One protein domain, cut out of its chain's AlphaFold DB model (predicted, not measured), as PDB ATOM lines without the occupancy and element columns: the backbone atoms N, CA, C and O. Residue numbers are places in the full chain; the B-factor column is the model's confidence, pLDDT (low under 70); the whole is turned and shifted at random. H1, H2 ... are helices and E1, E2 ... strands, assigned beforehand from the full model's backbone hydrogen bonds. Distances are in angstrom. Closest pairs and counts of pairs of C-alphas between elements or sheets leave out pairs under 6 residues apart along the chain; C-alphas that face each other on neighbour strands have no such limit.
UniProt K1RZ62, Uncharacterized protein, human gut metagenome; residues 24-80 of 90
ATOM      1  N   ILE A  24      47.567 -10.138  27.872       96.88
ATOM      2  CA  ILE A  24      48.487  -9.111  28.388       96.88
ATOM      3  C   ILE A  24      49.905  -9.691  28.398       96.88
ATOM      4  O   ILE A  24      50.085 -10.814  28.865       96.88
ATOM      5  N   GLY A  25      50.888  -8.935  27.905       97.12
ATOM      6  CA  GLY A  25      52.289  -9.365  27.791       97.12
ATOM      7  C   GLY A  25      53.240  -8.184  27.588       97.12
ATOM      8  O   GLY A  25      52.791  -7.055  27.372       97.12
ATOM      9  N   ASP A  26      54.545  -8.414  27.704       96.88
ATOM     10  CA  ASP A  26      55.557  -7.349  27.740       96.88
ATOM     11  C   ASP A  26      56.421  -7.266  26.478       96.88
ATOM     12  O   ASP A  26      56.917  -6.178  26.172       96.88
ATOM     13  N   ARG A  27      56.566  -8.367  25.725       96.69
ATOM     14  CA  ARG A  27      57.347  -8.392  24.475       96.69
ATOM     15  C   ARG A  27      56.524  -8.807  23.265       96.69
ATOM     16  O   ARG A  27      56.558  -9.961  22.844       96.69
ATOM     17  N   GLY A  28      55.791  -7.847  22.703       95.50
ATOM     18  CA  GLY A  28      54.947  -8.047  21.522       95.50
ATOM     19  C   GLY A  28      55.578  -7.631  20.192       95.50
ATOM     20  O   GLY A  28      54.866  -7.547  19.194       95.50
ATOM     21  N   ASP A  29      56.872  -7.310  20.173       95.00
ATOM     22  CA  ASP A  29      57.640  -7.150  18.934       95.00
ATOM     23  C   ASP A  29      57.925  -8.512  18.273       95.00
ATOM     24  O   ASP A  29      57.741  -9.545  18.903       95.00
ATOM     25  N   VAL A  30      58.341  -8.528  17.001       92.19
ATOM     26  CA  VAL A  30      58.501  -9.770  16.207       92.19
ATOM     27  C   VAL A  30      59.509 -10.762  16.800       92.19
ATOM     28  O   VAL A  30      59.373 -11.963  16.585       92.19
ATOM     29  N   ASP A  31      60.475 -10.272  17.579       92.69
ATOM     30  CA  ASP A  31      61.475 -11.095  18.267       92.69
ATOM     31  C   ASP A  31      61.035 -11.453  19.702       92.69
ATOM     32  O   ASP A  31      61.743 -12.132  20.451       92.69
ATOM     33  N   GLY A  32      59.860 -10.974  20.112       93.81
ATOM     34  CA  GLY A  32      59.298 -11.126  21.438       93.81
ATOM     35  C   GLY A  32      58.608 -12.471  21.635       93.81
ATOM     36  O   GLY A  32      57.823 -12.944  20.816       93.81
ATOM     37  N   ASN A  33      58.834 -13.081  22.795       92.56
ATOM     38  CA  ASN A  33      58.215 -14.357  23.155       92.56
ATOM     39  C   ASN A  33      56.693 -14.260  23.400       92.56
ATOM     40  O   ASN A  33      56.051 -15.301  23.560       92.56
ATOM     41  N   ASP A  34      56.124 -13.054  23.501       95.38
ATOM     42  CA  ASP A  34      54.677 -12.815  23.571       95.38
ATOM     43  C   ASP A  34      54.076 -12.411  22.219       95.38
ATOM     44  O   ASP A  34      52.870 -12.181  22.162       95.38
ATOM     45  N   PHE A  35      54.863 -12.328  21.141       94.94
ATOM     46  CA  PHE A  35      54.400 -11.848  19.836       94.94
ATOM     47  C   PHE A  35      53.091 -12.512  19.397       94.94
ATOM     48  O   PHE A  35      52.088 -11.834  19.208       94.94
ATOM     49  N   GLU A  36      53.062 -13.845  19.340       92.56
ATOM     50  CA  GLU A  36      51.876 -14.593  18.908       92.56
ATOM     51  C   GLU A  36      50.673 -14.399  19.849       92.56
ATOM     52  O   GLU A  36      49.537 -14.264  19.398       92.56
ATOM     53  N   LEU A  37      50.914 -14.340  21.166       93.44
ATOM     54  CA  LEU A  37      49.886 -14.078  22.180       93.44
ATOM     55  C   LEU A  37      49.277 -12.676  22.001       93.44
ATOM     56  O   LEU A  37      48.065 -12.483  22.139       93.44
ATOM     57  N   LEU A  38      50.119 -11.694  21.682       94.75
ATOM     58  CA  LEU A  38      49.748 -10.291  21.531       94.75
ATOM     59  C   LEU A  38      49.316  -9.916  20.111       94.75
ATOM     60  O   LEU A  38      48.822  -8.813  19.915       94.75
ATOM     61  N   SER A  39      49.398 -10.833  19.148       93.12
ATOM     62  CA  SER A  39      48.746 -10.706  17.837       93.12
ATOM     63  C   SER A  39      47.240 -11.005  17.880       93.12
ATOM     64  O   SER A  39      46.550 -10.907  16.868       93.12
ATOM     65  N   THR A  40      46.687 -11.372  19.041       91.12
ATOM     66  CA  THR A  40      45.236 -11.545  19.205       91.12
ATOM     67  C   THR A  40      44.498 -10.192  19.199       91.12
ATOM     68  O   THR A  40      45.065  -9.192  19.643       91.12
ATOM     69  N   PRO A  41      43.220 -10.115  18.760       90.44
ATOM     70  CA  PRO A  41      42.510  -8.832  18.629       90.44
ATOM     71  C   PRO A  41      42.333  -8.040  19.933       90.44
ATOM     72  O   PRO A  41      42.273  -6.812  19.917       90.44
ATOM     73  N   TYR A  42      42.226  -8.730  21.073       92.31
ATOM     74  CA  TYR A  42      42.048  -8.114  22.391       92.31
ATOM     75  C   TYR A  42      43.318  -8.277  23.222       92.31
ATOM     76  O   TYR A  42      43.355  -9.012  24.207       92.31
ATOM     77  N   SER A  43      44.376  -7.594  22.810       94.81
ATOM     78  CA  SER A  43      45.695  -7.699  23.428       94.81
ATOM     79  C   SER A  43      46.218  -6.341  23.880       94.81
ATOM     80  O   SER A  43      46.046  -5.323  23.204       94.81
ATOM     81  N   LEU A  44      46.860  -6.330  25.049       96.88
ATOM     82  CA  LEU A  44      47.472  -5.151  25.645       96.88
ATOM     83  C   LEU A  44      48.949  -5.417  25.924       96.88
ATOM     84  O   LEU A  44      49.295  -6.374  26.615       96.88
ATOM     85  N   SER A  45      49.811  -4.533  25.435       97.31
ATOM     86  CA  SER A  45      51.221  -4.536  25.806       97.31
ATOM     87  C   SER A  45      51.443  -3.744  27.092       97.31
ATOM     88  O   SER A  45      50.834  -2.691  27.319       97.31
ATOM     89  N   VAL A  46      52.353  -4.245  27.924       98.06
ATOM     90  CA  VAL A  46      52.933  -3.528  29.071       98.06
ATOM     91  C   VAL A  46      54.402  -3.157  28.841       98.06
ATOM     92  O   VAL A  46      55.061  -2.651  29.747       98.06
ATOM     93  N   GLY A  47      54.919  -3.389  27.636       96.75
ATOM     94  CA  GLY A  47      56.304  -3.137  27.255       96.75
ATOM     95  C   GLY A  47      56.405  -2.739  25.786       96.75
ATOM     96  O   GLY A  47      55.932  -1.666  25.399       96.75
ATOM     97  N   THR A  48      57.038  -3.581  24.970       96.00
ATOM     98  CA  THR A  48      57.176  -3.348  23.528       96.00
ATOM     99  C   THR A  48      55.894  -3.722  22.784       96.00
ATOM    100  O   THR A  48      55.196  -4.680  23.129       96.00
ATOM    101  N   VAL A  49      55.557  -2.930  21.766       95.81
ATOM    102  CA  VAL A  49      54.347  -3.100  20.947       95.81
ATOM    103  C   VAL A  49      54.671  -3.720  19.589       95.81
ATOM    104  O   VAL A  49      55.775  -3.550  19.065       95.81
ATOM    105  N   SER A  50      53.682  -4.394  18.998       94.00
ATOM    106  CA  SER A  50      53.752  -4.888  17.619       94.00
ATOM    107  C   SER A  50      53.706  -3.736  16.610       94.00
ATOM    108  O   SER A  50      53.147  -2.670  16.869       94.00
ATOM    109  N   ARG A  51      54.251  -3.968  15.411       91.50
ATOM    110  CA  ARG A  51      54.156  -3.040  14.269       91.50
ATOM    111  C   ARG A  51      52.870  -3.200  13.445       91.50
ATOM    112  O   ARG A  51      52.643  -2.391  12.555       91.50
ATOM    113  N   GLN A  52      52.060  -4.229  13.707       86.31
ATOM    114  CA  GLN A  52      50.880  -4.567  12.893       86.31
ATOM    115  C   GLN A  52      49.722  -3.559  13.037       86.31
ATOM    116  O   GLN A  52      48.914  -3.425  12.126       86.31
ATOM    117  N   GLY A  53      49.691  -2.777  14.124       85.31
ATOM    118  CA  GLY A  53      48.805  -1.613  14.274       85.31
ATOM    119  C   GLY A  53      47.325  -1.918  14.534       85.31
ATOM    120  O   GLY A  53      46.539  -0.982  14.647       85.31
ATOM    121  N   ASP A  54      46.938  -3.188  14.643       92.50
ATOM    122  CA  ASP A  54      45.567  -3.656  14.896       92.50
ATOM    123  C   ASP A  54      45.415  -4.454  16.211       92.50
ATOM    124  O   ASP A  54      44.312  -4.846  16.595       92.50
ATOM    125  N   SER A  55      46.521  -4.671  16.918       94.38
ATOM    126  CA  SER A  55      46.662  -5.512  18.109       94.38
ATOM    127  C   SER A  55      47.815  -4.990  18.984       94.38
ATOM    128  O   SER A  55      48.476  -4.008  18.640       94.38
ATOM    129  N   CYS A  56      48.076  -5.636  20.122       96.38
ATOM    130  CA  CYS A  56      49.209  -5.357  21.007       96.38
ATOM    131  C   CYS A  56      49.245  -3.901  21.517       96.38
ATOM    132  O   CYS A  56      50.275  -3.223  21.491       96.38
ATOM    133  N   TRP A  57      48.102  -3.384  21.973       95.75
ATOM    134  CA  TRP A  57      47.960  -1.966  22.297       95.75
ATOM    135  C   TRP A  57      48.652  -1.598  23.612       95.75
ATOM    136  O   TRP A  57      48.396  -2.215  24.643       95.75
ATOM    137  N   ASN A  58      49.461  -0.538  23.621       95.19
ATOM    138  CA  ASN A  58      49.901   0.091  24.867       95.19
ATOM    139  C   ASN A  58      49.011   1.306  25.159       95.19
ATOM    140  O   ASN A  58      49.178   2.372  24.571       95.19
ATOM    141  N   LEU A  59      48.024   1.107  26.032       95.81
ATOM    142  CA  LEU A  59      47.032   2.115  26.425       95.81
ATOM    143  C   LEU A  59      47.250   2.598  27.861       95.81
ATOM    144  O   LEU A  59      46.431   3.349  28.394       95.81
ATOM    145  N   ALA A  60      48.312   2.123  28.514       95.62
ATOM    146  CA  ALA A  60      48.668   2.565  29.845       95.62
ATOM    147  C   ALA A  60      49.168   4.022  29.795       95.62
ATOM    148  O   ALA A  60      49.792   4.434  28.815       95.62
ATOM    149  N   PRO A  61      48.925   4.821  30.848       95.19
ATOM    150  CA  PRO A  61      49.461   6.170  30.937       95.19
ATOM    151  C   PRO A  61      50.983   6.185  30.811       95.19
ATOM    152  O   PRO A  61      51.664   5.254  31.249       95.19
ATOM    153  N   TYR A  62      51.512   7.291  30.288       93.19
ATOM    154  CA  TYR A  62      52.950   7.497  30.163       93.19
ATOM    155  C   TYR A  62      53.694   7.186  31.474       93.19
ATOM    156  O   TYR A  62      53.255   7.559  32.566       93.19
ATOM    157  N   GLY A  63      54.823   6.486  31.355       93.69
ATOM    158  CA  GLY A  63      55.647   6.067  32.488       93.69
ATOM    159  C   GLY A  63      55.163   4.809  33.217       93.69
ATOM    160  O   GLY A  63      55.836   4.377  34.147       93.69
ATOM    161  N   LYS A  64      54.037   4.195  32.820       96.12
ATOM    162  CA  LYS A  64      53.621   2.876  33.326       96.12
ATOM    163  C   LYS A  64      54.047   1.771  32.370       96.12
ATOM    164  O   LYS A  64      53.665   1.782  31.205       96.12
ATOM    165  N   THR A  65      54.790   0.799  32.882       96.88
ATOM    166  CA  THR A  65      55.228  -0.399  32.151       96.88
ATOM    167  C   THR A  65      55.186  -1.619  33.071       96.88
ATOM    168  O   THR A  65      54.951  -1.490  34.276       96.88
ATOM    169  N   GLY A  66      55.365  -2.813  32.506       97.69
ATOM    170  CA  GLY A  66      55.391  -4.079  33.231       97.69
ATOM    171  C   GLY A  66      54.228  -4.211  34.216       97.69
ATOM    172  O   GLY A  66      53.063  -4.015  33.870       97.69
ATOM    173  N   VAL A  67      54.564  -4.492  35.475       98.00
ATOM    174  CA  VAL A  67      53.597  -4.703  36.562       98.00
ATOM    175  C   VAL A  67      52.686  -3.491  36.787       98.00
ATOM    176  O   VAL A  67      51.492  -3.671  37.027       98.00
ATOM    177  N   ASP A  68      53.203  -2.267  36.669       97.88
ATOM    178  CA  ASP A  68      52.409  -1.054  36.895       97.88
ATOM    179  C   ASP A  68      51.340  -0.863  35.819       97.88
ATOM    180  O   ASP A  68      50.202  -0.491  36.126       97.88
ATOM    181  N   ALA A  69      51.689  -1.131  34.559       97.69
ATOM    182  CA  ALA A  69      50.737  -1.104  33.455       97.69
ATOM    183  C   ALA A  69      49.716  -2.245  33.582       97.69
ATOM    184  O   ALA A  69      48.516  -1.988  33.463       97.69
ATOM    185  N   THR A  70      50.151  -3.460  33.940       98.00
ATOM    186  CA  THR A  70      49.250  -4.591  34.224       98.00
ATOM    187  C   THR A  70      48.229  -4.227  35.296       98.00
ATOM    188  O   THR A  70      47.022  -4.355  35.086       98.00
ATOM    189  N   LEU A  71      48.687  -3.722  36.444       97.69
ATOM    190  CA  LEU A  71      47.807  -3.345  37.546       97.69
ATOM    191  C   LEU A  71      46.858  -2.214  37.144       97.69
ATOM    192  O   LEU A  71      45.690  -2.215  37.537       97.69
ATOM    193  N   TRP A  72      47.339  -1.254  36.350       96.69
ATOM    194  CA  TRP A  72      46.498  -0.187  35.825       96.69
ATOM    195  C   TRP A  72      45.384  -0.728  34.923       96.69
ATOM    196  O   TRP A  72      44.227  -0.371  35.157       96.69
ATOM    197  N   TYR A  73      45.700  -1.622  33.977       97.25
ATOM    198  CA  TYR A  73      44.716  -2.275  33.108       97.25
ATOM    199  C   TYR A  73      43.676  -3.054  33.912       97.25
ATOM    200  O   TYR A  73      42.477  -2.835  33.731       97.25
ATOM    201  N   LEU A  74      44.115  -3.904  34.845       96.44
ATOM    202  CA  LEU A  74      43.221  -4.724  35.670       96.44
ATOM    203  C   LEU A  74      42.257  -3.867  36.504       96.44
ATOM    204  O   LEU A  74      41.080  -4.199  36.623       96.44
ATOM    205  N   ARG A  75      42.714  -2.719  37.021       96.19
ATOM    206  CA  ARG A  75      41.863  -1.764  37.755       96.19
ATOM    207  C   ARG A  75      40.795  -1.092  36.885       96.19
ATOM    208  O   ARG A  75      39.825  -0.576  37.434       96.19
ATOM    209  N   GLN A  76      40.955  -1.077  35.560       95.44
ATOM    210  CA  GLN A  76      39.950  -0.526  34.643       95.44
ATOM    211  C   GLN A  76      38.845  -1.536  34.292       95.44
ATOM    212  O   GLN A  76      37.853  -1.158  33.660       95.44
ATOM    213  N   ILE A  77      39.001  -2.810  34.672       95.69
ATOM    214  CA  ILE A  77      38.039  -3.866  34.358       95.69
ATOM    215  C   ILE A  77      36.769  -3.675  35.187       95.69
ATOM    216  O   ILE A  77      36.798  -3.586  36.413       95.69
ATOM    217  N   LYS A  78      35.625  -3.662  34.501       96.69
ATOM    218  CA  LYS A  78      34.298  -3.748  35.111       96.69
ATOM    219  C   LYS A  78      33.658  -5.070  34.730       96.69
ATOM    220  O   LYS A  78      33.443  -5.330  33.543       96.69
ATOM    221  N   PHE A  79      33.357  -5.884  35.733       94.75
ATOM    222  CA  PHE A  79      32.719  -7.182  35.555       94.75
ATOM    223  C   PHE A  79      31.199  -7.047  35.458       94.75
ATOM    224  O   PHE A  79      30.583  -6.201  36.104       94.75
ATOM    225  N   TYR A  80      30.618  -7.903  34.631       94.06
ATOM    226  CA  TYR A  80      29.189  -8.106  34.439       94.06
ATOM    227  C   TYR A  80      28.944  -9.613  34.348       94.06
ATOM    228  O   TYR A  80      29.888 -10.397  34.248       94.06
TER     229      TYR A  80
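AT A GLANCE: This is residues 24 to 80 of the 90 residues of an uncharacterized protein of human gut metagenome (UniProt K1RZ62). A small core of two parallel strands, E1 and E2, has the short helix H1 on one side and the longer helix H2 on the other, and a tail of residues 74 to 80, ending in strand E3, sticks out from H2. A long loop, residues 49 to 65, leads from E2 to H2. The printed part has 57 residues in the order E1, H1, E2, H2, E3; under half, 28, are in named elements, and the class is mixed, helices and strands. It is compact, with a radius of gyration of the C-alphas of 10.9 A and spans of 31 by 27 by 17 A.

HOW THE PARTS SIT: E1, residues 24 to 27, and E2, residues 43 to 48, are parallel neighbours, with 32 degrees between their directions. N 46 and O 25 are within hydrogen-bond range at 2.9 A, as are N 48 and O 26 at 2.9 A. With H1, residues 35 to 38, they form a strand-helix-strand unit, two parallel strands joined through a helix, with a right-handed crossover. The closest C-alphas of E1 and H1 are those of Arg 27 and Phe 35, 6.5 A apart. Those of E2 and H2, residues 66 to 75, are Val 46 and Gly 66, 4.9 A apart. H1 and H2 are apart. In H2 every O i to N i+4 pair is within hydrogen-bond range; H1 is too short for such a pair. E3, residues 77 to 80, pairs with no named strand and meets H2 only through their link.

IN THESE COORDINATES: E1 begins at C-alpha 24 (48.487, -9.111, 28.388). E2 is 12.3 A long and H2 14.5 A. E3 ends at C-alpha 80 (29.189, -8.106, 34.439).

THE WHOLE: The C-alphas farthest apart, those of Asp 31 and Tyr 80, are 36.2 A apart. The link from E2 to H2 is long. The printed part has no cut, and no printed residue is under 70 in pLDDT.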